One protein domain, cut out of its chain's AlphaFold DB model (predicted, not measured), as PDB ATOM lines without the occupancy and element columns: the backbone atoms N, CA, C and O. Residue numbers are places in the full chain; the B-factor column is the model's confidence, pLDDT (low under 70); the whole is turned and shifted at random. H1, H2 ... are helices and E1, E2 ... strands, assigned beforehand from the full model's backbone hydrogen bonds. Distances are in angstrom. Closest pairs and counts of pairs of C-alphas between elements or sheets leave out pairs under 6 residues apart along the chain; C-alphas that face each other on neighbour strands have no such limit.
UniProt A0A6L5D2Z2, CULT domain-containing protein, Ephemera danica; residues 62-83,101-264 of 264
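What this domain is: This is residues 62 to 83 and 101 to 264 of the 264 residues of the protein "CULT domain-containing protein" of Ephemera danica (UniProt A0A6L5D2Z2). A strongly twisted antiparallel sheet of six strands makes one end of the domain, a group of four helices makes the other, and a smaller twisted sheet of four strands crosses the large one, only partly face to face with it. The helix H4 is followed directly by the small sheet's strand E1, with no residue between them and a turn in the chain's direction there, and the tip of H2, residues 112 to 115, meets the large sheet near E3. The printed part has 186 residues, with four named helices followed by ten named strands, in the order H1 to H4 and then E1 to E10. The large sheet has the order E3, E4, E8, E7, E6, E5 and the small one E2, E1, E9, E10, both antiparallel throughout, and the class is mixed, helices and strands. The whole is compact, with a radius of gyration of the C-alphas of 17.1 A and spans of 55 by 38 by 29 A.

Where its parts are: In the large sheet, E3 holds residues 173 to 177, E4 residues 183 to 189 with 19.0 A from first to last C-alpha, E5 residues 195 to 202, E6 residues 212 to 218 with 19.6 A, E7 residues 224 to 230 and E8 residues 238 to 243. E5 bends by 77 degrees at residue 199. In the small sheet, E1 is residues 146 to 151, E2 residues 157 to 160, E9 residues 247 to 254 with 22.5 A, and E10 residues 260 to 263, ending with C-alpha 263 at (105.087, 113.795, -6.708). H1 spans residues 67 to 82 over 22.4 A, from C-alpha 67 at (133.886, 111.445, -6.068). H2 is residues 105 to 115 over 15.1 A, H3 residues 120 to 127, and H4 residues 132 to 145 over 20.1 A, ending with C-alpha 145 at (113.823, 118.073, -4.282).

How they stand to each other: In the large sheet E3 and E5 are the edge strands. E5, E6, E7 and E8 form a meander, each strand the antiparallel neighbour of the one before; N 198 and O 215 of E5 and E6 are 2.8 A apart, N 214 and O 228 of E6 and E7 2.8 A, and N 241 and O 227 of E7 and E8 2.9 A. N 187 of E4 and O 242 of E8 are 2.8 A apart, and in the hairpin E3 and E4, N 174 and O 186 are 2.9 A apart. The two sheets form a sandwich, two sheets face to face, with the parts that face each other 9.7 A centre to centre and the strands of the one at 85 degrees to those of the other. In the small sheet N 149 of E1 and O 159 of E2 are 2.9 A apart, and N 150 of E1 and O 248 of E9 2.8 A. The pairing of E9 is staggered: residues 247 to 251 pair with E1 and 251 to 254 with E10, where N 253 and O 261 are 2.9 A apart. H4 is on the small sheet, over none of its strands, at a height over the sheet of 6.8 A; its closest C-alphas to E9 are those of Gln 145 and Thr 251, 5.0 A apart. H2 only grazes the large sheet, with residues 112 to 115. H2 is the hub, touching three helices, and H1, H2 and H4 form a bundle, helices grouped together. H2 touches H4, closest at the C-alphas of Val 106 and Ser 132, 5.1 A, at a tilt of 35.2 degrees, only just steep, the same way. H1 touches H4, closest at the C-alphas of Glu 67 and Ile 133, 6.1 A. H1, with residues 67 to 71 alone, and H2 only just touch, with 3 pairs of C-alphas within 8 A, the closest those of Val 71 and Pro 105, 6.4 A. H2 and H3, a helical hairpin, also only just touch, with 3 such pairs, the closest the C-alphas of Ala 113 and Arg 123, 7.1 A. In H1, H2, H3 and H4 every O i to N i+4 pair is within hydrogen-bond range.

The domain as a whole: The two C-alphas farthest apart, those of Tyr 62 and Gly 200, are 55.4 A apart. Residues 84 to 100 are not printed, and C-alphas 83 and 101 are 13.7 A apart across the cut. Of the links that are printed whole, E2 to E3 is long, with 12 residues. The mean pLDDT of the printed part is 90.3, and residues 253 to 264, up to the chain's last residue, are under 70.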
ATOM      1  N   TYR A  62     132.094 115.769 -16.216       89.38
ATOM      2  CA  TYR A  62     132.968 114.944 -15.377       89.38
ATOM      3  C   TYR A  62     132.925 115.361 -13.906       89.38
ATOM      4  O   TYR A  62     132.871 114.506 -13.027       89.38
ATOM      5  N   GLN A  63     132.837 116.666 -13.626       90.06
ATOM      6  CA  GLN A  63     132.666 117.169 -12.258       90.06
ATOM      7  C   GLN A  63     131.390 116.652 -11.572       90.06
ATOM      8  O   GLN A  63     131.339 116.620 -10.343       90.06
ATOM      9  N   GLN A  64     130.352 116.257 -12.321       90.69
ATOM     10  CA  GLN A  64     129.154 115.648 -11.730       90.69
ATOM     11  C   GLN A  64     129.391 114.223 -11.216       90.69
ATOM     12  O   GLN A  64     128.587 113.750 -10.415       90.69
ATOM     13  N   TYR A  65     130.448 113.555 -11.680       93.19
ATOM     14  CA  TYR A  65     130.828 112.191 -11.302       93.19
ATOM     15  C   TYR A  65     132.114 112.150 -10.464       93.19
ATOM     16  O   TYR A  65     132.531 111.076 -10.048       93.19
ATOM     17  N   ASP A  66     132.738 113.300 -10.203       92.06
ATOM     18  CA  ASP A  66     133.927 113.388  -9.361       92.06
ATOM     19  C   ASP A  66     133.575 113.057  -7.905       92.06
ATOM     20  O   ASP A  66     132.800 113.760  -7.249       92.06
ATOM     21  N   GLU A  67     134.163 111.977  -7.399       91.56
ATOM     22  CA  GLU A  67     133.886 111.445  -6.068       91.56
ATOM     23  C   GLU A  67     134.201 112.458  -4.957       91.56
ATOM     24  O   GLU A  67     133.406 112.637  -4.032       91.56
ATOM     25  N   THR A  68     135.306 113.201  -5.076       91.88
ATOM     26  CA  THR A  68     135.716 114.181  -4.058       91.88
ATOM     27  C   THR A  68     134.748 115.360  -3.980       91.88
ATOM     28  O   THR A  68     134.407 115.828  -2.888       91.88
ATOM     29  N   LEU A  69     134.255 115.826  -5.131       92.88
ATOM     30  CA  LEU A  69     133.261 116.890  -5.204       92.88
ATOM     31  C   LEU A  69     131.905 116.424  -4.674       92.88
ATOM     32  O   LEU A  69     131.242 117.200  -3.980       92.88
ATOM     33  N   LEU A  70     131.498 115.188  -4.968       95.19
ATOM     34  CA  LEU A  70     130.250 114.614  -4.459       95.19
ATOM     35  C   LEU A  70     130.281 114.462  -2.938       95.19
ATOM     36  O   LEU A  70     129.366 114.947  -2.274       95.19
ATOM     37  N   VAL A  71     131.357 113.903  -2.380       95.25
ATOM     38  CA  VAL A  71     131.559 113.796  -0.926       95.25
ATOM     39  C   VAL A  71     131.519 115.175  -0.268       95.25
ATOM     40  O   VAL A  71     130.800 115.378   0.711       95.25
ATOM     41  N   LYS A  72     132.234 116.161  -0.828       94.06
ATOM     42  CA  LYS A  72     132.253 117.530  -0.291       94.06
ATOM     43  C   LYS A  72     130.866 118.178  -0.312       94.06
ATOM     44  O   LYS A  72     130.482 118.818   0.668       94.06
ATOM     45  N   LYS A  73     130.123 118.032  -1.414       95.19
ATOM     46  CA  LYS A  73     128.744 118.533  -1.529       95.19
ATOM     47  C   LYS A  73     127.835 117.848  -0.514       95.19
ATOM     48  O   LYS A  73     127.136 118.536   0.216       95.19
ATOM     49  N   MET A  74     127.915 116.526  -0.405       95.31
ATOM     50  CA  MET A  74     127.085 115.749   0.510       95.31
ATOM     51  C   MET A  74     127.318 116.129   1.971       95.31
ATOM     52  O   MET A  74     126.372 116.453   2.684       95.31
ATOM     53  N   LYS A  75     128.580 116.190   2.414       93.44
ATOM     54  CA  LYS A  75     128.911 116.626   3.779       93.44
ATOM     55  C   LYS A  75     128.388 118.034   4.070       93.44
ATOM     56  O   LYS A  75     127.978 118.306   5.195       93.44
ATOM     57  N   LYS A  76     128.381 118.930   3.078       92.19
ATOM     58  CA  LYS A  76     127.805 120.272   3.224       92.19
ATOM     59  C   LYS A  76     126.286 120.215   3.425       92.19
ATOM     60  O   LYS A  76     125.804 120.843   4.363       92.19
ATOM     61  N   GLU A  77     125.561 119.470   2.591       91.94
ATOM     62  CA  GLU A  77     124.099 119.332   2.701       91.94
ATOM     63  C   GLU A  77     123.686 118.678   4.027       91.94
ATOM     64  O   GLU A  77     122.816 119.192   4.726       91.94
ATOM     65  N   MET A  78     124.369 117.609   4.443       91.00
ATOM     66  CA  MET A  78     124.080 116.930   5.712       91.00
ATOM     67  C   MET A  78     124.351 117.827   6.927       91.00
ATOM     68  O   MET A  78     123.552 117.868   7.861       91.00
ATOM     69  N   ASN A  79     125.433 118.616   6.903       88.88
ATOM     70  CA  ASN A  79     125.683 119.607   7.952       88.88
ATOM     71  C   ASN A  79     124.631 120.723   7.962       88.88
ATOM     72  O   ASN A  79     124.264 121.183   9.043       88.88
ATOM     73  N   ALA A  80     124.157 121.164   6.793       87.19
ATOM     74  CA  ALA A  80     123.096 122.162   6.698       87.19
ATOM     75  C   ALA A  80     121.773 121.625   7.256       87.19
ATOM     76  O   ALA A  80     121.100 122.343   7.989       87.19
ATOM     77  N   MET A  81     121.449 120.359   6.980       85.94
ATOM     78  CA  MET A  81     120.284 119.682   7.546       85.94
ATOM     79  C   MET A  81     120.387 119.564   9.072       85.94
ATOM     80  O   MET A  81     119.463 119.950   9.771       85.94
ATOM     81  N   CYS A  82     121.512 119.095   9.619       84.25
ATOM     82  CA  CYS A  82     121.644 118.936  11.072       84.25
ATOM     83  C   CYS A  82     121.649 120.265  11.841       84.25
ATOM     84  O   CYS A  82     121.138 120.326  12.959       84.25
ATOM     85  N   ASN A  83     122.237 121.316  11.260       76.81
ATOM     86  CA  ASN A  83     122.503 122.585  11.943       76.81
ATOM     87  C   ASN A  83     121.628 123.742  11.435       76.81
ATOM     88  O   ASN A  83     121.978 124.905  11.648       76.81
ATOM     89  N   THR A 101     130.533 112.270  10.159       86.75
ATOM     90  CA  THR A 101     130.360 111.754   8.790       86.75
ATOM     91  C   THR A 101     131.549 110.891   8.365       86.75
ATOM     92  O   THR A 101     132.691 111.338   8.518       86.75
ATOM     93  N   PRO A 102     131.327 109.699   7.775       91.25
ATOM     94  CA  PRO A 102     132.411 108.881   7.237       91.25
ATOM     95  C   PRO A 102     133.214 109.600   6.140       91.25
ATOM     96  O   PRO A 102     132.668 110.375   5.350       91.25
ATOM     97  N   ASP A 103     134.518 109.323   6.064       87.88
ATOM     98  CA  ASP A 103     135.391 109.838   4.997       87.88
ATOM     99  C   ASP A 103     135.376 108.966   3.741       87.88
ATOM    100  O   ASP A 103     135.446 109.488   2.628       87.88
ATOM    101  N   CYS A 104     135.252 107.645   3.907       93.56
ATOM    102  CA  CYS A 104     135.150 106.719   2.784       93.56
ATOM    103  C   CYS A 104     133.848 106.986   1.998       93.56
ATOM    104  O   CYS A 104     132.771 106.924   2.594       93.56
ATOM    105  N   PRO A 105     133.901 107.223   0.674       93.69
ATOM    106  CA  PRO A 105     132.724 107.516  -0.151       93.69
ATOM    107  C   PRO A 105     131.662 106.412  -0.120       93.69
ATOM    108  O   PRO A 105     130.463 106.696  -0.090       93.69
ATOM    109  N   VAL A 106     132.094 105.146  -0.081       94.75
ATOM    110  CA  VAL A 106     131.203 103.981   0.032       94.75
ATOM    111  C   VAL A 106     130.458 104.014   1.366       94.75
ATOM    112  O   VAL A 106     129.228 103.961   1.376       94.75
ATOM    113  N   ALA A 107     131.184 104.173   2.476       94.94
ATOM    114  CA  ALA A 107     130.592 104.256   3.810       94.94
ATOM    115  C   ALA A 107     129.671 105.477   3.947       94.94
ATOM    116  O   ALA A 107     128.571 105.358   4.479       94.94
ATOM    117  N   LEU A 108     130.083 106.629   3.407       95.06
ATOM    118  CA  LEU A 108     129.290 107.854   3.418       95.06
ATOM    119  C   LEU A 108     127.958 107.664   2.692       95.06
ATOM    120  O   LEU A 108     126.930 108.029   3.245       95.06
ATOM    121  N   SER A 109     127.956 107.072   1.493       95.81
ATOM    122  CA  SER A 109     126.709 106.859   0.739       95.81
ATOM    123  C   SER A 109     125.704 105.971   1.488       95.81
ATOM    124  O   SER A 109     124.530 106.304   1.589       95.81
ATOM    125  N   PHE A 110     126.146 104.888   2.139       95.19
ATOM    126  CA  PHE A 110     125.239 104.087   2.977       95.19
ATOM    127  C   PHE A 110     124.774 104.829   4.236       95.19
ATOM    128  O   PHE A 110     123.607 104.725   4.614       95.19
ATOM    129  N   TRP A 111     125.659 105.600   4.866       93.81
ATOM    130  CA  TRP A 111     125.311 106.402   6.037       93.81
ATOM    131  C   TRP A 111     124.264 107.481   5.702       93.81
ATOM    132  O   TRP A 111     123.295 107.676   6.441       93.81
ATOM    133  N   VAL A 112     124.388 108.128   4.538       94.12
ATOM    134  CA  VAL A 112     123.382 109.077   4.040       94.12
ATOM    135  C   VAL A 112     122.071 108.357   3.746       94.12
ATOM    136  O   VAL A 112     121.026 108.809   4.205       94.12
ATOM    137  N   ALA A 113     122.103 107.211   3.059       93.50
ATOM    138  CA  ALA A 113     120.909 106.406   2.802       93.50
ATOM    139  C   ALA A 113     120.127 106.068   4.088       93.50
ATOM    140  O   ALA A 113     118.894 106.040   4.083       93.50
ATOM    141  N   GLN A 114     120.822 105.837   5.205       91.81
ATOM    142  CA  GLN A 114     120.201 105.628   6.514       91.81
ATOM    143  C   GLN A 114     119.613 106.912   7.117       91.81
ATOM    144  O   GLN A 114     118.596 106.838   7.797       91.81
ATOM    145  N   SER A 115     120.217 108.065   6.848       91.31
ATOM    146  CA  SER A 115     119.824 109.364   7.408       91.31
ATOM    147  C   SER A 115     118.656 110.042   6.679       91.31
ATOM    148  O   SER A 115     118.059 110.978   7.211       91.31
ATOM    149  N   LEU A 116     118.343 109.619   5.452       91.88
ATOM    150  CA  LEU A 116     117.301 110.227   4.624       91.88
ATOM    151  C   LEU A 116     115.895 109.658   4.919       91.88
ATOM    152  O   LEU A 116     115.760 108.447   5.123       91.88
ATOM    153  N   PRO A 117     114.830 110.488   4.830       90.69
ATOM    154  CA  PRO A 117     113.429 110.077   5.004       90.69
ATOM    155  C   PRO A 117     112.894 109.336   3.767       90.69
ATOM    156  O   PRO A 117     111.971 109.788   3.083       90.69
ATOM    157  N   LEU A 118     113.530 108.212   3.440       91.50
ATOM    158  CA  LEU A 118     113.216 107.392   2.275       91.50
ATOM    159  C   LEU A 118     112.103 106.393   2.590       91.50
ATOM    160  O   LEU A 118     112.137 105.703   3.617       91.50
ATOM    161  N   VAL A 119     111.169 106.240   1.654       90.69
ATOM    162  CA  VAL A 119     110.224 105.113   1.663       90.69
ATOM    163  C   VAL A 119     110.943 103.809   1.302       90.69
ATOM    164  O   VAL A 119     112.001 103.824   0.668       90.69
ATOM    165  N   ASP A 120     110.374 102.661   1.671       89.94
ATOM    166  CA  ASP A 120     111.046 101.357   1.530       89.94
ATOM    167  C   ASP A 120     111.486 101.055   0.095       89.94
ATOM    168  O   ASP A 120     112.608 100.603  -0.125       89.94
ATOM    169  N   ILE A 121     110.657 101.386  -0.900       89.50
ATOM    170  CA  ILE A 121     110.999 101.170  -2.312       89.50
ATOM    171  C   ILE A 121     112.218 101.994  -2.751       89.50
ATOM    172  O   ILE A 121     113.066 101.501  -3.497       89.50
ATOM    173  N   GLN A 122     112.355 103.224  -2.245       91.62
ATOM    174  CA  GLN A 122     113.519 104.074  -2.502       91.62
ATOM    175  C   GLN A 122     114.758 103.519  -1.797       91.62
ATOM    176  O   GLN A 122     115.825 103.484  -2.404       91.62
ATOM    177  N   ARG A 123     114.618 103.025  -0.557       91.62
ATOM    178  CA  ARG A 123     115.723 102.386   0.182       91.62
ATOM    179  C   ARG A 123     116.236 101.156  -0.556       91.62
ATOM    180  O   ARG A 123     117.433 101.060  -0.799       91.62
ATOM    181  N   VAL A 124     115.342 100.255  -0.965       91.56
ATOM    182  CA  VAL A 124     115.709  99.056  -1.734       91.56
ATOM    183  C   VAL A 124     116.392  99.443  -3.045       91.56
ATOM    184  O   VAL A 124     117.457  98.912  -3.350       91.56
ATOM    185  N   SER A 125     115.835 100.409  -3.782       92.56
ATOM    186  CA  SER A 125     116.437 100.897  -5.032       92.56
ATOM    187  C   SER A 125     117.843 101.453  -4.804       92.56
ATOM    188  O   SER A 125     118.758 101.145  -5.562       92.56
ATOM    189  N   LEU A 126     118.042 102.230  -3.737       92.94
ATOM    190  CA  LEU A 126     119.338 102.816  -3.396       92.94
ATOM    191  C   LEU A 126     120.357 101.747  -2.967       92.94
ATOM    192  O   LEU A 126     121.520 101.823  -3.360       92.94
ATOM    193  N   LEU A 127     119.920 100.722  -2.226       91.38
ATOM    194  CA  LEU A 127     120.750  99.583  -1.813       91.38
ATOM    195  C   LEU A 127     121.188  98.697  -2.990       91.38
ATOM    196  O   LEU A 127     122.241  98.073  -2.914       91.38
ATOM    197  N   GLN A 128     120.417  98.651  -4.080       93.50
ATOM    198  CA  GLN A 128     120.776  97.905  -5.293       93.50
ATOM    199  C   GLN A 128     121.873  98.590  -6.130       93.50
ATOM    200  O   GLN A 128     122.470  97.956  -7.003       93.50
ATOM    201  N   ILE A 129     122.153  99.877  -5.897       94.00
ATOM    202  CA  ILE A 129     123.147 100.625  -6.671       94.00
ATOM    203  C   ILE A 129     124.566 100.286  -6.186       94.00
ATOM    204  O   ILE A 129     125.014 100.718  -5.124       94.00
ATOM    205  N   ASN A 130     125.330  99.601  -7.037       93.88
ATOM    206  CA  ASN A 130     126.687  99.121  -6.734       93.88
ATOM    207  C   ASN A 130     127.804 100.179  -6.879       93.88
ATOM    208  O   ASN A 130     128.983  99.842  -6.831       93.88
ATOM    209  N   SER A 131     127.470 101.458  -7.067       95.12
ATOM    210  CA  SER A 131     128.442 102.550  -7.215       95.12
ATOM    211  C   SER A 131     128.183 103.658  -6.192       95.12
ATOM    212  O   SER A 131     127.079 104.202  -6.135       95.12
ATOM    213  N   SER A 132     129.208 104.023  -5.409       95.69
ATOM    214  CA  SER A 132     129.165 105.155  -4.463       95.69
ATOM    215  C   SER A 132     128.786 106.460  -5.169       95.69
ATOM    216  O   SER A 132     127.928 107.197  -4.697       95.69
ATOM    217  N   ILE A 133     129.362 106.709  -6.347       96.00
ATOM    218  CA  ILE A 133     129.102 107.898  -7.167       96.00
ATOM    219  C   ILE A 133     127.625 107.971  -7.562       96.00
ATOM    220  O   ILE A 133     126.996 109.020  -7.422       96.00
ATOM    221  N   GLN A 134     127.051 106.868  -8.052       96.31
ATOM    222  CA  GLN A 134     125.642 106.840  -8.451       96.31
ATOM    223  C   GLN A 134     124.710 107.046  -7.251       96.31
ATOM    224  O   GLN A 134     123.763 107.826  -7.364       96.31
ATOM    225  N   ARG A 135     125.011 106.423  -6.101       96.94
ATOM    226  CA  ARG A 135     124.253 106.610  -4.853       96.94
ATOM    227  C   ARG A 135     124.302 108.052  -4.360       96.94
ATOM    228  O   ARG A 135     123.254 108.677  -4.253       96.94
ATOM    229  N   LEU A 136     125.498 108.629  -4.219       96.50
ATOM    230  CA  LEU A 136     125.683 110.022  -3.784       96.50
ATOM    231  C   LEU A 136     124.971 111.018  -4.705       96.50
ATOM    232  O   LEU A 136     124.399 112.002  -4.238       96.50
ATOM    233  N   ARG A 137     124.985 110.791  -6.026       96.50
ATOM    234  CA  ARG A 137     124.256 111.648  -6.976       96.50
ATOM    235  C   ARG A 137     122.747 111.546  -6.796       96.50
ATOM    236  O   ARG A 137     122.074 112.575  -6.832       96.50
ATOM    237  N   TRP A 138     122.227 110.334  -6.611       95.56
ATOM    238  CA  TRP A 138     120.806 110.117  -6.358       95.56
ATOM    239  C   TRP A 138     120.378 110.770  -5.039       95.56
ATOM    240  O   TRP A 138     119.420 111.538  -5.023       95.56
ATOM    241  N   GLU A 139     121.146 110.562  -3.970       95.75
ATOM    242  CA  GLU A 139     120.923 111.153  -2.646       95.75
ATOM    243  C   GLU A 139     120.947 112.689  -2.689       95.75
ATOM    244  O   GLU A 139     120.039 113.333  -2.167       95.75
ATOM    245  N   LEU A 140     121.928 113.298  -3.371       95.19
ATOM    246  CA  LEU A 140     121.982 114.756  -3.563       95.19
ATOM    247  C   LEU A 140     120.778 115.273  -4.358       95.19
ATOM    248  O   LEU A 140     120.220 116.323  -4.032       95.19
ATOM    249  N   SER A 141     120.371 114.546  -5.401       93.69
ATOM    250  CA  SER A 141     119.179 114.893  -6.177       93.69
ATOM    251  C   SER A 141     117.926 114.836  -5.302       93.69
ATOM    252  O   SER A 141     117.132 115.776  -5.326       93.69
ATOM    253  N   PHE A 142     117.776 113.781  -4.498       92.75
ATOM    254  CA  PHE A 142     116.668 113.615  -3.562       92.75
ATOM    255  C   PHE A 142     116.616 114.768  -2.550       92.75
ATOM    256  O   PHE A 142     115.587 115.432  -2.432       92.75
ATOM    257  N   LEU A 143     117.741 115.078  -1.898       91.38
ATOM    258  CA  LEU A 143     117.863 116.191  -0.950       91.38
ATOM    259  C   LEU A 143     117.443 117.535  -1.554       91.38
ATOM    260  O   LEU A 143     116.746 118.311  -0.908       91.38
ATOM    261  N   SER A 144     117.809 117.798  -2.812       89.50
ATOM    262  CA  SER A 144     117.468 119.062  -3.481       89.50
ATOM    263  C   SER A 144     115.968 119.231  -3.784       89.50
ATOM    264  O   SER A 144     115.477 120.359  -3.924       89.50
ATOM    265  N   GLN A 145     115.236 118.118  -3.886       88.81
ATOM    266  CA  GLN A 145     113.823 118.073  -4.282       88.81
ATOM    267  C   GLN A 145     112.879 117.862  -3.092       88.81
ATOM    268  O   GLN A 145     111.709 118.237  -3.170       88.81
ATOM    269  N   CYS A 146     113.379 117.284  -2.005       86.56
ATOM    270  CA  CYS A 146     112.665 116.955  -0.777       86.56
ATOM    271  C   CYS A 146     112.315 118.223   0.028       86.56
ATOM    272  O   CYS A 146     113.199 118.909   0.546       86.56
ATOM    273  N   ARG A 147     111.020 118.559   0.133       88.88
ATOM    274  CA  ARG A 147     110.562 119.788   0.825       88.88
ATOM    275  C   ARG A 147     109.729 119.534   2.066       88.88
ATOM    276  O   ARG A 147     109.872 120.251   3.054       88.88
ATOM    277  N   TRP A 148     108.853 118.541   2.013       93.44
ATOM    278  CA  TRP A 148     107.871 118.309   3.064       93.44
ATOM    279  C   TRP A 148     107.848 116.843   3.462       93.44
ATOM    280  O   TRP A 148     107.937 115.963   2.608       93.44
ATOM    281  N   LEU A 149     107.686 116.606   4.757       95.19
ATOM    282  CA  LEU A 149     107.345 115.309   5.320       95.19
ATOM    283  C   LEU A 149     105.837 115.302   5.559       95.19
ATOM    284  O   LEU A 149     105.314 116.155   6.282       95.19
ATOM    285  N   CYS A 150     105.139 114.360   4.942       96.69
ATOM    286  CA  CYS A 150     103.687 114.233   4.994       96.69
ATOM    287  C   CYS A 150     103.289 112.909   5.638       96.69
ATOM    288  O   CYS A 150     104.059 111.956   5.634       96.69
ATOM    289  N   CYS A 151     102.071 112.827   6.166       97.00
ATOM    290  CA  CYS A 151     101.506 111.570   6.639       97.00
ATOM    291  C   CYS A 151     101.354 110.597   5.467       97.00
ATOM    292  O   CYS A 151     100.712 110.928   4.470       97.00
ATOM    293  N   GLN A 152     101.888 109.387   5.607       95.31
ATOM    294  CA  GLN A 152     101.827 108.364   4.562       95.31
ATOM    295  C   GLN A 152     100.390 107.918   4.238       95.31
ATOM    296  O   GLN A 152     100.118 107.504   3.117       95.31
ATOM    297  N   VAL A 153      99.460 108.021   5.195       95.75
ATOM    298  CA  VAL A 153      98.071 107.563   5.022       95.75
ATOM    299  C   VAL A 153      97.205 108.592   4.293       95.75
ATOM    300  O   VAL A 153      96.459 108.233   3.390       95.75
ATOM    301  N   CYS A 154      97.268 109.867   4.688       95.81
ATOM    302  CA  CYS A 154      96.348 110.901   4.190       95.81
ATOM    303  C   CYS A 154      97.026 112.044   3.422       95.81
ATOM    304  O   CYS A 154      96.339 112.937   2.933       95.81
ATOM    305  N   GLY A 155      98.359 112.068   3.350       95.00
ATOM    306  CA  GLY A 155      99.123 113.120   2.674       95.00
ATOM    307  C   GLY A 155      99.181 114.460   3.417       95.00
ATOM    308  O   GLY A 155      99.791 115.401   2.912       95.00
ATOM    309  N   SER A 156      98.588 114.573   4.613       96.06
ATOM    310  CA  SER A 156      98.627 115.808   5.409       96.06
ATOM    311  C   SER A 156     100.067 116.182   5.762       96.06
ATOM    312  O   SER A 156     100.836 115.342   6.230       96.06
ATOM    313  N   GLN A 157     100.445 117.440   5.533       96.50
ATOM    314  CA  GLN A 157     101.796 117.925   5.807       96.50
ATOM    315  C   GLN A 157     102.083 117.896   7.313       96.50
ATOM    316  O   GLN A 157     101.388 118.558   8.083       96.50
ATOM    317  N   LEU A 158     103.140 117.189   7.717       97.06
ATOM    318  CA  LEU A 158     103.557 117.060   9.113       97.06
ATOM    319  C   LEU A 158     104.735 117.975   9.440       97.06
ATOM    320  O   LEU A 158     104.691 118.669  10.445       97.06
ATOM    321  N   ALA A 159     105.774 118.028   8.607       96.19
ATOM    322  CA  ALA A 159     106.960 118.844   8.882       96.19
ATOM    323  C   ALA A 159     107.626 119.366   7.601       96.19
ATOM    324  O   ALA A 159     107.399 118.848   6.504       96.19
ATOM    325  N   SER A 160     108.440 120.414   7.740       93.69
ATOM    326  CA  SER A 160     109.388 120.837   6.704       93.69
ATOM    327  C   SER A 160     110.672 120.030   6.814       93.69
ATOM    328  O   SER A 160     111.111 119.721   7.919       93.69
ATOM    329  N   THR A 161     111.330 119.770   5.689       90.19
ATOM    330  CA  THR A 161     112.677 119.176   5.696       90.19
ATOM    331  C   THR A 161     113.724 120.141   6.258       90.19
ATOM    332  O   THR A 161     114.760 119.709   6.750       90.19
ATOM    333  N   GLU A 162     113.424 121.446   6.269       89.88
ATOM    334  CA  GLU A 162     114.221 122.485   6.940       89.88
ATOM    335  C   GLU A 162     114.132 122.416   8.475       89.88
ATOM    336  O   GLU A 162     114.998 122.956   9.161       89.88
ATOM    337  N   ASP A 163     113.081 121.792   9.021       92.56
ATOM    338  CA  ASP A 163     112.929 121.607  10.469       92.56
ATOM    339  C   ASP A 163     113.663 120.349  10.963       92.56
ATOM    340  O   ASP A 163     113.764 120.147  12.174       92.56
ATOM    341  N   THR A 164     114.180 119.507  10.064       93.00
ATOM    342  CA  THR A 164     115.012 118.352  10.419       93.00
ATOM    343  C   THR A 164     116.273 118.809  11.143       93.00
ATOM    344  O   THR A 164     116.842 119.851  10.834       93.00
ATOM    345  N   PHE A 165     116.697 118.046  12.147       92.38
ATOM    346  CA  PHE A 165     117.931 118.302  12.886       92.38
ATOM    347  C   PHE A 165     118.440 117.012  13.524       92.38
ATOM    348  O   PHE A 165     117.736 116.006  13.526       92.38
ATOM    349  N   CYS A 166     119.655 117.034  14.065       91.44
ATOM    350  CA  CYS A 166     120.324 115.832  14.558       91.44
ATOM    351  C   CYS A 166     120.394 115.842  16.088       91.44
ATOM    352  O   CYS A 166     121.140 116.624  16.672       91.44
ATOM    353  N   MET A 167     119.609 114.967  16.728       89.94
ATOM    354  CA  MET A 167     119.714 114.674  18.168       89.94
ATOM    355  C   MET A 167     120.795 113.630  18.484       89.94
ATOM    356  O   MET A 167     121.200 113.503  19.636       89.94
ATOM    357  N   SER A 168     121.244 112.875  17.476       87.06
ATOM    358  CA  SER A 168     122.277 111.842  17.583       87.06
ATOM    359  C   SER A 168     123.485 112.183  16.709       87.06
ATOM    360  O   SER A 168     123.357 112.852  15.681       87.06
ATOM    361  N   VAL A 169     124.655 111.661  17.088       85.06
ATOM    362  CA  VAL A 169     125.888 111.699  16.276       85.06
ATOM    363  C   VAL A 169     125.729 110.955  14.948       85.06
ATOM    364  O   VAL A 169     126.414 111.267  13.975       85.06
ATOM    365  N   GLU A 170     124.804 109.993  14.910       85.12
ATOM    366  CA  GLU A 170     124.505 109.154  13.747       85.12
ATOM    367  C   GLU A 170     123.680 109.883  12.683       85.12
ATOM    368  O   GLU A 170     123.598 109.402  11.558       85.12
ATOM    369  N   GLY A 171     123.103 111.044  13.014       89.69
ATOM    370  CA  GLY A 171     122.304 111.847  12.099       89.69
ATOM    371  C   GLY A 171     120.890 112.140  12.612       89.69
ATOM    372  O   GLY A 171     120.602 112.002  13.805       89.69
ATOM    373  N   PRO A 172     119.999 112.599  11.716       92.00
ATOM    374  CA  PRO A 172     118.637 112.996  12.065       92.00
ATOM    375  C   PRO A 172     117.676 111.810  12.179       92.00
ATOM    376  O   PRO A 172     116.575 111.986  12.686       92.00
ATOM    377  N   GLN A 173     118.054 110.622  11.697       93.50
ATOM    378  CA  GLN A 173     117.250 109.405  11.783       93.50
ATOM    379  C   GLN A 173     117.989 108.352  12.612       93.50
ATOM    380  O   GLN A 173     119.097 107.958  12.259       93.50
ATOM    381  N   GLY A 174     117.360 107.885  13.689       92.69
ATOM    382  CA  GLY A 174     117.864 106.806  14.544       92.69
ATOM    383  C   GLY A 174     116.940 105.589  14.527       92.69
ATOM    384  O   GLY A 174     115.763 105.707  14.187       92.69
ATOM    385  N   THR A 175     117.461 104.415  14.885       94.44
ATOM    386  CA  THR A 175     116.665 103.185  15.043       94.44
ATOM    387  C   THR A 175     116.593 102.820  16.514       94.44
ATOM    388  O   THR A 175     117.621 102.615  17.153       94.44
ATOM    389  N   TYR A 176     115.380 102.721  17.044       94.62
ATOM    390  CA  TYR A 176     115.142 102.477  18.459       94.62
ATOM    391  C   TYR A 176     114.185 101.308  18.659       94.62
ATOM    392  O   TYR A 176     113.417 100.971  17.764       94.62
ATOM    393  N   VAL A 177     114.218 100.690  19.838       94.44
ATOM    394  CA  VAL A 177     113.338  99.569  20.181       94.44
ATOM    395  C   VAL A 177     112.470  99.976  21.361       94.44
ATOM    396  O   VAL A 177     112.964 100.553  22.333       94.44
ATOM    397  N   ASN A 178     111.166  99.732  21.267       91.81
ATOM    398  CA  ASN A 178     110.258  99.965  22.385       91.81
ATOM    399  C   ASN A 178     110.257  98.763  23.362       91.81
ATOM    400  O   ASN A 178     110.746  97.687  23.015       91.81
ATOM    401  N   PRO A 179     109.693  98.893  24.578       91.44
ATOM    402  CA  PRO A 179     109.681  97.807  25.571       91.44
ATOM    403  C   PRO A 179     108.981  96.522  25.115       91.44
ATOM    404  O   PRO A 179     109.252  95.449  25.645       91.44
ATOM    405  N   SER A 180     108.086  96.620  24.131       89.88
ATOM    406  CA  SER A 180     107.397  95.476  23.529       89.88
ATOM    407  C   SER A 180     108.200  94.811  22.402       89.88
ATOM    408  O   SER A 180     107.714  93.857  21.802       89.88
ATOM    409  N   GLY A 181     109.411  95.293  22.105       91.12
ATOM    410  CA  GLY A 181     110.303  94.728  21.092       91.12
ATOM    411  C   GLY A 181     110.091  95.261  19.671       91.12
ATOM    412  O   GLY A 181     110.736  94.769  18.747       91.12
ATOM    413  N   PHE A 182     109.232  96.263  19.463       90.31
ATOM    414  CA  PHE A 182     109.038  96.856  18.137       90.31
ATOM    415  C   PHE A 182     110.150  97.844  17.802       90.31
ATOM    416  O   PHE A 182     110.496  98.715  18.605       90.31
ATOM    417  N   VAL A 183     110.675  97.716  16.585       94.00
ATOM    418  CA  VAL A 183     111.718  98.582  16.038       94.00
ATOM    419  C   VAL A 183     111.080  99.800  15.373       94.00
ATOM    420  O   VAL A 183     110.195  99.671  14.529       94.00
ATOM    421  N   HIS A 184     111.562 100.986  15.727       93.25
ATOM    422  CA  HIS A 184     111.107 102.264  15.207       93.25
ATOM    423  C   HIS A 184     112.282 103.075  14.663       93.25
ATOM    424  O   HIS A 184     113.122 103.577  15.412       93.25
ATOM    425  N   GLU A 185     112.300 103.263  13.346       95.00
ATOM    426  CA  GLU A 185     113.128 104.282  12.704       95.00
ATOM    427  C   GLU A 185     112.465 105.645  12.917       95.00
ATOM    428  O   GLU A 185     111.329 105.869  12.489       95.00
ATOM    429  N   THR A 186     113.155 106.538  13.619       95.56
ATOM    430  CA  THR A 186     112.605 107.806  14.099       95.56
ATOM    431  C   THR A 186     113.456 108.966  13.612       95.56
ATOM    432  O   THR A 186     114.652 109.020  13.894       95.56
ATOM    433  N   MET A 187     112.825 109.894  12.896       95.69
ATOM    434  CA  MET A 187     113.430 111.118  12.387       95.69
ATOM    435  C   MET A 187     113.143 112.303  13.305       95.69
ATOM    436  O   MET A 187     111.984 112.590  13.606       95.69
ATOM    437  N   THR A 188     114.183 113.024  13.714       96.12
ATOM    438  CA  THR A 188     114.060 114.176  14.603       96.12
ATOM    439  C   THR A 188     113.834 115.477  13.840       96.12
ATOM    440  O   THR A 188     114.647 115.891  13.010       96.12
ATOM    441  N   VAL A 189     112.727 116.150  14.155       96.25
ATOM    442  CA  VAL A 189     112.355 117.459  13.602       96.25
ATOM    443  C   VAL A 189     112.029 118.439  14.723       96.25
ATOM    444  O   VAL A 189     111.433 118.085  15.740       96.25
ATOM    445  N   LYS A 190     112.409 119.703  14.548       94.75
ATOM    446  CA  LYS A 190     112.180 120.770  15.533       94.75
ATOM    447  C   LYS A 190     110.698 121.112  15.665       94.75
ATOM    448  O   LYS A 190     110.239 121.471  16.745       94.75
ATOM    449  N   LYS A 191     109.957 121.045  14.558       94.62
ATOM    450  CA  LYS A 191     108.550 121.447  14.479       94.62
ATOM    451  C   LYS A 191     107.753 120.441  13.667       94.62
ATOM    452  O   LYS A 191     108.211 119.974  12.629       94.62
ATOM    453  N   ALA A 192     106.536 120.183  14.128       96.38
ATOM    454  CA  ALA A 192     105.520 119.461  13.386       96.38
ATOM    455  C   ALA A 192     104.190 120.232  13.429       96.38
ATOM    456  O   ALA A 192     103.916 120.984  14.366       96.38
ATOM    457  N   LYS A 193     103.377 120.065  12.390       95.38
ATOM    458  CA  LYS A 193     102.029 120.610  12.215       95.38
ATOM    459  C   LYS A 193     101.062 119.456  11.974       95.38
ATOM    460  O   LYS A 193     101.488 118.357  11.641       95.38
ATOM    461  N   ASN A 194      99.763 119.717  12.118       97.56
ATOM    462  CA  ASN A 194      98.713 118.719  11.879       97.56
ATOM    463  C   ASN A 194      98.916 117.435  12.704       97.56
ATOM    464  O   ASN A 194      98.697 116.320  12.226       97.56
ATOM    465  N   VAL A 195      99.360 117.606  13.953       97.81
ATOM    466  CA  VAL A 195      99.556 116.533  14.927       97.81
ATOM    467  C   VAL A 195      98.770 116.816  16.202       97.81
ATOM    468  O   VAL A 195      98.701 117.959  16.650       97.81
ATOM    469  N   VAL A 196      98.189 115.772  16.787       98.00
ATOM    470  CA  VAL A 196      97.463 115.805  18.064       98.00
ATOM    471  C   VAL A 196      98.167 114.880  19.046       98.00
ATOM    472  O   VAL A 196      98.529 113.756  18.692       98.00
ATOM    473  N   MET A 197      98.401 115.377  20.260       98.12
ATOM    474  CA  MET A 197      99.069 114.619  21.314       98.12
ATOM    475  C   MET A 197      98.053 113.770  22.073       98.12
ATOM    476  O   MET A 197      96.989 114.262  22.446       98.12
ATOM    477  N   ILE A 198      98.392 112.505  22.303       97.88
ATOM    478  CA  ILE A 198      97.525 111.530  22.960       97.88
ATOM    479  C   ILE A 198      98.168 111.075  24.268       97.88
ATOM    480  O   ILE A 198      99.306 110.603  24.284       97.88
ATOM    481  N   GLY A 199      97.402 111.170  25.355       96.19
ATOM    482  CA  GLY A 199      97.846 110.798  26.696       96.19
ATOM    483  C   GLY A 199      98.718 111.861  27.371       96.19
ATOM    484  O   GLY A 199      98.821 112.997  26.910       96.19
ATOM    485  N   GLY A 200      99.307 111.488  28.507       95.88
ATOM    486  CA  GLY A 200     100.271 112.315  29.233       95.88
ATOM    487  C   GLY A 200     101.709 112.030  28.803       95.88
ATOM    488  O   GLY A 200     102.006 110.952  28.290       95.88
ATOM    489  N   ALA A 201     102.603 112.987  29.050       97.25
ATOM    490  CA  ALA A 201     104.031 112.787  28.838       97.25
ATOM    491  C   ALA A 201     104.584 111.734  29.813       97.25
ATOM    492  O   ALA A 201     104.301 111.799  31.011       97.25
ATOM    493  N   SER A 202     105.394 110.799  29.316       97.00
ATOM    494  CA  SER A 202     106.076 109.783  30.127       97.00
ATOM    495  C   SER A 202     107.586 109.805  29.902       97.00
ATOM    496  O   SER A 202     108.058 109.965  28.778       97.00
ATOM    497  N   GLY A 203     108.355 109.641  30.977       94.88
ATOM    498  CA  GLY A 203     109.803 109.425  30.912       94.88
ATOM    499  C   GLY A 203     110.195 107.955  30.732       94.88
ATOM    500  O   GLY A 203     111.374 107.664  30.524       94.88
ATOM    501  N   ASP A 204     109.235 107.032  30.811       93.94
ATOM    502  CA  ASP A 204     109.503 105.596  30.825       93.94
ATOM    503  C   ASP A 204     110.088 105.144  29.490       93.94
ATOM    504  O   ASP A 204     109.500 105.373  28.436       93.94
ATOM    505  N   TYR A 205     111.248 104.484  29.523       93.81
ATOM    506  CA  TYR A 205     111.925 103.964  28.326       93.81
ATOM    507  C   TYR A 205     112.141 105.006  27.215       93.81
ATOM    508  O   TYR A 205     112.152 104.673  26.030       93.81
ATOM    509  N   SER A 206     112.314 106.276  27.588       95.94
ATOM    510  CA  SER A 206     112.601 107.336  26.625       95.94
ATOM    511  C   SER A 206     113.917 107.073  25.888       95.94
ATOM    512  O   SER A 206     114.961 106.870  26.509       95.94
ATOM    513  N   TRP A 207     113.882 107.124  24.554       95.25
ATOM    514  CA  TRP A 207     115.070 106.977  23.703       95.25
ATOM    515  C   TRP A 207     116.027 108.167  23.778       95.25
ATOM    516  O   TRP A 207     117.188 108.053  23.392       95.25
ATOM    517  N   PHE A 208     115.547 109.301  24.290       94.69
ATOM    518  CA  PHE A 208     116.337 110.505  24.511       94.69
ATOM    519  C   PHE A 208     116.374 110.785  26.019       94.69
ATOM    520  O   PHE A 208     115.428 111.366  26.561       94.69
ATOM    521  N   PRO A 209     117.435 110.353  26.727       94.94
ATOM    522  CA  PRO A 209     117.541 110.528  28.171       94.94
ATOM    523  C   PRO A 209     117.322 111.984  28.602       94.94
ATOM    524  O   PRO A 209     117.880 112.911  28.023       94.94
ATOM    525  N   GLY A 210     116.489 112.184  29.627       95.31
ATOM    526  CA  GLY A 210     116.110 113.514  30.123       95.31
ATOM    527  C   GLY A 210     114.958 114.196  29.370       95.31
ATOM    528  O   GLY A 210     114.564 115.304  29.750       95.31
ATOM    529  N   TYR A 211     114.383 113.533  28.362       97.44
ATOM    530  CA  TYR A 211     113.117 113.912  27.735       97.44
ATOM    531  C   TYR A 211     111.996 112.960  28.139       97.44
ATOM    532  O   TYR A 211     112.202 111.749  28.236       97.44
ATOM    533  N   SER A 212     110.796 113.508  28.308       98.25
ATOM    534  CA  SER A 212     109.549 112.737  28.345       98.25
ATOM    535  C   SER A 212     108.903 112.732  26.964       98.25
ATOM    536  O   SER A 212     108.933 113.757  26.283       98.25
ATOM    537  N   TRP A 213     108.323 111.610  26.555       98.06
ATOM    538  CA  TRP A 213     107.635 111.457  25.279       98.06
ATOM    539  C   TRP A 213     106.114 111.454  25.452       98.06
ATOM    540  O   TRP A 213     105.586 110.975  26.451       98.06
ATOM    541  N   THR A 214     105.402 111.981  24.459       98.38
ATOM    542  CA  THR A 214     103.938 111.904  24.329       98.38
ATOM    543  C   THR A 214     103.604 111.383  22.939       98.38
ATOM    544  O   THR A 214     104.251 111.775  21.970       98.38
ATOM    545  N   ILE A 215     102.610 110.504  22.819       98.12
ATOM    546  CA  ILE A 215     102.219 109.929  21.524       98.12
ATOM    547  C   ILE A 215     101.682 111.033  20.611       98.12
ATOM    548  O   ILE A 215     100.837 111.823  21.029       98.12
ATOM    549  N   ALA A 216     102.127 111.058  19.355       98.31
ATOM    550  CA  ALA A 216     101.647 111.971  18.328       98.31
ATOM    551  C   ALA A 216     100.862 111.219  17.245       98.31
ATOM    552  O   ALA A 216     101.352 110.263  16.634       98.31
ATOM    553  N   GLN A 217      99.647 111.687  16.965       98.50
ATOM    554  CA  GLN A 217      98.807 111.211  15.866       98.50
ATOM    555  C   GLN A 217      98.588 112.311  14.830       98.50
ATOM    556  O   GLN A 217      98.573 113.491  15.171       98.50
ATOM    557  N   CYS A 218      98.395 111.940  13.564       98.50
ATOM    558  CA  CYS A 218      97.980 112.890  12.536       98.50
ATOM    559  C   CYS A 218      96.580 113.432  12.858       98.50
ATOM    560  O   CYS A 218      95.647 112.651  13.034       98.50
ATOM    561  N   SER A 219      96.406 114.754  12.856       98.06
ATOM    562  CA  SER A 219      95.121 115.400  13.155       98.06
ATOM    563  C   SER A 219      94.030 115.125  12.114       98.06
ATOM    564  O   SER A 219      92.861 115.381  12.376       98.06
ATOM    565  N   SER A 220      94.402 114.649  10.921       97.69
ATOM    566  CA  SER A 220      93.471 114.397   9.815       97.69
ATOM    567  C   SER A 220      92.964 112.953   9.768       97.69
ATOM    568  O   SER A 220      91.813 112.732   9.410       97.69
ATOM    569  N   CYS A 221      93.804 111.966  10.098       97.81
ATOM    570  CA  CYS A 221      93.457 110.541   9.988       97.81
ATOM    571  C   CYS A 221      93.663 109.737  11.280       97.81
ATOM    572  O   CYS A 221      93.509 108.518  11.261       97.81
ATOM    573  N   ASN A 222      94.056 110.386  12.380       97.56
ATOM    574  CA  ASN A 222      94.312 109.788  13.698       97.56
ATOM    575  C   ASN A 222      95.348 108.647  13.708       97.56
ATOM    576  O   ASN A 222      95.507 107.941  14.700       97.56
ATOM    577  N   THR A 223      96.088 108.458  12.613       97.50
ATOM    578  CA  THR A 223      97.157 107.458  12.546       97.50
ATOM    579  C   THR A 223      98.335 107.915  13.400       97.50
ATOM    580  O   THR A 223      98.683 109.097  13.394       97.50
ATOM    581  N   HIS A 224      98.963 106.985  14.116       97.25
ATOM    582  CA  HIS A 224     100.209 107.234  14.836       97.25
ATOM    583  C   HIS A 224     101.309 107.704  13.875       97.25
ATOM    584  O   HIS A 224     101.638 106.996  12.925       97.25
ATOM    585  N   VAL A 225     101.903 108.868  14.140       97.94
ATOM    586  CA  VAL A 225     102.987 109.435  13.315       97.94
ATOM    587  C   VAL A 225     104.315 109.555  14.054       97.94
ATOM    588  O   VAL A 225     105.336 109.802  13.416       97.94
ATOM    589  N   GLY A 226     104.336 109.360  15.372       97.81
ATOM    590  CA  GLY A 226     105.555 109.425  16.171       97.81
ATOM    591  C   GLY A 226     105.296 109.932  17.582       97.81
ATOM    592  O   GLY A 226     104.247 109.662  18.165       97.81
ATOM    593  N   TRP A 227     106.245 110.702  18.112       98.38
ATOM    594  CA  TRP A 227     106.213 111.199  19.487       98.38
ATOM    595  C   TRP A 227     106.681 112.647  19.586       98.38
ATOM    596  O   TRP A 227     107.573 113.079  18.854       98.38
ATOM    597  N   LEU A 228     106.103 113.387  20.529       98.50
ATOM    598  CA  LEU A 228     106.636 114.659  21.001       98.50
ATOM    599  C   LEU A 228     107.541 114.407  22.204       98.50
ATOM    600  O   LEU A 228     107.083 113.848  23.195       98.50
ATOM    601  N   PHE A 229     108.782 114.873  22.141       98.31
ATOM    602  CA  PHE A 229     109.732 114.856  23.245       98.31
ATOM    603  C   PHE A 229     109.800 116.239  23.888       98.31
ATOM    604  O   PHE A 229     109.988 117.236  23.193       98.31
ATOM    605  N   THR A 230     109.674 116.303  25.212       97.94
ATOM    606  CA  THR A 230     109.740 117.548  25.994       97.94
ATOM    607  C   THR A 230     110.702 117.417  27.165       97.94
ATOM    608  O   THR A 230     110.733 116.380  27.832       97.94
ATOM    609  N   SER A 231     111.447 118.479  27.454       96.56
ATOM    610  CA  SER A 231     112.303 118.602  28.630       96.56
ATOM    611  C   SER A 231     112.214 120.012  29.206       96.56
ATOM    612  O   SER A 231     112.133 120.996  28.479       96.56
ATOM    613  N   THR A 232     112.264 120.116  30.532       94.06
ATOM    614  CA  THR A 232     112.352 121.402  31.240       94.06
ATOM    615  C   THR A 232     113.792 121.813  31.543       94.06
ATOM    616  O   THR A 232     114.020 122.927  32.004       94.06
ATOM    617  N   LYS A 233     114.763 120.915  31.319       94.19
ATOM    618  CA  LYS A 233     116.172 121.097  31.713       94.19
ATOM    619  C   LYS A 233     117.146 121.069  30.538       94.19
ATOM    620  O   LYS A 233     118.274 121.528  30.687       94.19
ATOM    621  N   LEU A 234     116.746 120.481  29.414       93.12
ATOM    622  CA  LEU A 234     117.607 120.266  28.255       93.12
ATOM    623  C   LEU A 234     117.251 121.213  27.109       93.12
ATOM    624  O   LEU A 234     116.145 121.747  27.041       93.12
ATOM    625  N   SER A 235     118.212 121.394  26.204       89.38
ATOM    626  CA  SER A 235     118.011 122.071  24.927       89.38
ATOM    627  C   SER A 235     118.146 121.054  23.785       89.38
ATOM    628  O   SER A 235     119.108 120.277  23.800       89.38
ATOM    629  N   PRO A 236     117.226 121.039  22.803       92.88
ATOM    630  CA  PRO A 236     116.019 121.873  22.725       92.88
ATOM    631  C   PRO A 236     114.969 121.526  23.805       92.88
ATOM    632  O   PRO A 236     114.892 120.381  24.226       92.88
ATOM    633  N   PRO A 237     114.104 122.463  24.237       94.75
ATOM    634  CA  PRO A 237     113.072 122.171  25.243       94.75
ATOM    635  C   PRO A 237     111.996 121.208  24.724       94.75
ATOM    636  O   PRO A 237     111.349 120.501  25.494       94.75
ATOM    637  N   MET A 238     111.790 121.171  23.406       96.56
ATOM    638  CA  MET A 238     110.904 120.215  22.761       96.56
ATOM    639  C   MET A 238     111.335 119.928  21.324       96.56
ATOM    640  O   MET A 238     111.906 120.793  20.657       96.56
ATOM    641  N   PHE A 239     111.017 118.732  20.842       97.25
ATOM    642  CA  PHE A 239     111.146 118.337  19.439       97.25
ATOM    643  C   PHE A 239     110.256 117.123  19.149       97.25
ATOM    644  O   PHE A 239     109.750 116.484  20.067       97.25
ATOM    645  N   PHE A 240     110.072 116.778  17.878       98.12
ATOM    646  CA  PHE A 240     109.314 115.595  17.471       98.12
ATOM    647  C   PHE A 240     110.241 114.510  16.934       98.12
ATOM    648  O   PHE A 240     111.173 114.800  16.185       98.12
ATOM    649  N   GLY A 241     109.945 113.260  17.277       97.69
ATOM    650  CA  GLY A 241     110.469 112.082  16.601       97.69
ATOM    651  C   GLY A 241     109.379 111.481  15.723       97.69
ATOM    652  O   GLY A 241     108.481 110.820  16.242       97.69
ATOM    653  N   LEU A 242     109.434 111.719  14.414       97.75
ATOM    654  CA  LEU A 242     108.481 111.170  13.449       97.75
ATOM    655  C   LEU A 242     108.903 109.760  13.034       97.75
ATOM    656  O   LEU A 242     110.059 109.533  12.687       97.75
ATOM    657  N   SER A 243     107.971 108.813  13.043       96.62
ATOM    658  CA  SER A 243     108.252 107.445  12.618       96.62
ATOM    659  C   SER A 243     108.347 107.370  11.096       96.62
ATOM    660  O   SER A 243     107.420 107.786  10.400       96.62
ATOM    661  N   ARG A 244     109.445 106.807  10.573       95.06
ATOM    662  CA  ARG A 244     109.693 106.700   9.127       95.06
ATOM    663  C   ARG A 244     108.557 105.985   8.393       95.06
ATOM    664  O   ARG A 244     108.160 106.423   7.325       95.06
ATOM    665  N   SER A 245     108.002 104.929   8.985       94.06
ATOM    666  CA  SER A 245     106.902 104.145   8.401       94.06
ATOM    667  C   SER A 245     105.558 104.878   8.358       94.06
ATOM    668  O   SER A 245     104.612 104.381   7.753       94.06
ATOM    669  N   ALA A 246     105.447 106.034   9.015       95.31
ATOM    670  CA  ALA A 246     104.244 106.858   9.026       95.31
ATOM    671  C   ALA A 246     104.382 108.126   8.169       95.31
ATOM    672  O   ALA A 246     103.411 108.887   8.050       95.31
ATOM    673  N   ILE A 247     105.560 108.365   7.580       95.19
ATOM    674  CA  ILE A 247     105.852 109.563   6.796       95.19
ATOM    675  C   ILE A 247     106.255 109.234   5.362       95.19
ATOM    676  O   ILE A 247     106.944 108.260   5.084       95.19
ATOM    677  N   ILE A 248     105.861 110.112   4.448       94.81
ATOM    678  CA  ILE A 248     106.302 110.122   3.059       94.81
ATOM    679  C   ILE A 248     106.891 111.488   2.729       94.81
ATOM    680  O   ILE A 248     106.432 112.523   3.218       94.81
ATOM    681  N   THR A 249     107.926 111.490   1.900       92.75
ATOM    682  CA  THR A 249     108.563 112.716   1.440       92.75
ATOM    683  C   THR A 249     107.863 113.231   0.191       92.75
ATOM    684  O   THR A 249     107.815 112.546  -0.826       92.75
ATOM    685  N   LEU A 250     107.421 114.484   0.229       87.44
ATOM    686  CA  LEU A 250     106.923 115.191  -0.941       87.44
ATOM    687  C   LEU A 250     108.093 115.817  -1.711       87.44
ATOM    688  O   LEU A 250     108.773 116.723  -1.201       87.44
ATOM    689  N   THR A 251     108.311 115.363  -2.946       80.38
ATOM    690  CA  THR A 251     109.356 115.911  -3.822       80.38
ATOM    691  C   THR A 251     108.776 116.897  -4.835       80.38
ATOM    692  O   THR A 251     107.701 116.685  -5.403       80.38
ATOM    693  N   LEU A 252     109.485 118.007  -5.061       72.06
ATOM    694  CA  LEU A 252     109.194 118.925  -6.161       72.06
ATOM    695  C   LEU A 252     109.938 118.449  -7.409       72.06
ATOM    696  O   LEU A 252     111.164 118.547  -7.478       72.06
ATOM    697  N   THR A 253     109.211 117.992  -8.424       58.66
ATOM    698  CA  THR A 253     109.798 117.766  -9.751       58.66
ATOM    699  C   THR A 253     109.588 118.995 -10.626       58.66
ATOM    700  O   THR A 253     108.483 119.523 -10.724       58.66
ATOM    701  N   CYS A 254     110.653 119.492 -11.255       42.38
ATOM    702  CA  CYS A 254     110.547 120.545 -12.262       42.38
ATOM    703  C   CYS A 254     110.179 119.896 -13.604       42.38
ATOM    704  O   CYS A 254     110.973 119.133 -14.158       42.38
ATOM    705  N   ASN A 255     108.984 120.179 -14.131       42.69
ATOM    706  CA  ASN A 255     108.657 119.802 -15.506       42.69
ATOM    707  C   ASN A 255     109.476 120.655 -16.488       42.69
ATOM    708  O   ASN A 255     109.803 121.804 -16.195       42.69
ATOM    709  N   LYS A 256     109.714 120.141 -17.705       40.56
ATOM    710  CA  LYS A 256     110.420 120.830 -18.816       40.56
ATOM    711  C   LYS A 256     109.809 122.186 -19.261       40.56
ATOM    712  O   LYS A 256     110.275 122.759 -20.236       40.56
ATOM    713  N   GLY A 257     108.804 122.710 -18.553       39.75
ATOM    714  CA  GLY A 257     108.191 124.031 -18.741       39.75
ATOM    715  C   GLY A 257     108.236 124.942 -17.503       39.75
ATOM    716  O   GLY A 257     107.439 125.868 -17.419       39.75
ATOM    717  N   GLY A 258     109.100 124.674 -16.513       33.97
ATOM    718  CA  GLY A 258     109.286 125.552 -15.343       33.97
ATOM    719  C   GLY A 258     108.175 125.495 -14.284       33.97
ATOM    720  O   GLY A 258     108.202 126.266 -13.330       33.97
ATOM    721  N   GLN A 259     107.212 124.578 -14.416       30.06
ATOM    722  CA  GLN A 259     106.209 124.301 -13.385       30.06
ATOM    723  C   GLN A 259     106.685 123.168 -12.472       30.06
ATOM    724  O   GLN A 259     107.020 122.078 -12.944       30.06
ATOM    725  N   PHE A 260     106.694 123.419 -11.163       40.81
ATOM    726  CA  PHE A 260     106.959 122.397 -10.156       40.81
ATOM    727  C   PHE A 260     105.703 121.545  -9.950       40.81
ATOM    728  O   PHE A 260     104.641 122.079  -9.634       40.81
ATOM    729  N   ARG A 261     105.809 120.225 -10.131       41.66
ATOM    730  CA  ARG A 261     104.764 119.267  -9.759       41.66
ATOM    731  C   ARG A 261     105.179 118.496  -8.516       41.66
ATOM    732  O   ARG A 261     106.293 117.982  -8.423       41.66
ATOM    733  N   THR A 262     104.235 118.406  -7.595       41.66
ATOM    734  CA  THR A 262     104.264 117.523  -6.438       41.66
ATOM    735  C   THR A 262     104.170 116.072  -6.897       41.66
ATOM    736  O   THR A 262     103.183 115.708  -7.537       41.66
ATOM    737  N   ILE A 263     105.173 115.255  -6.579       48.97
ATOM    738  CA  ILE A 263     105.087 113.795  -6.708       48.97
ATOM    739  C   ILE A 263     105.202 113.210  -5.299       48.97
ATOM    740  O   ILE A 263     106.145 113.537  -4.571       48.97
ATOM    741  N   MET A 264     104.182 112.428  -4.928       39.41
ATOM    742  CA  MET A 264     104.164 111.582  -3.731       39.41
ATOM    743  C   MET A 264     104.905 110.281  -4.017       39.41
ATOM    744  O   MET A 264     104.675 109.719  -5.111       39.41
TER     745      MET A 264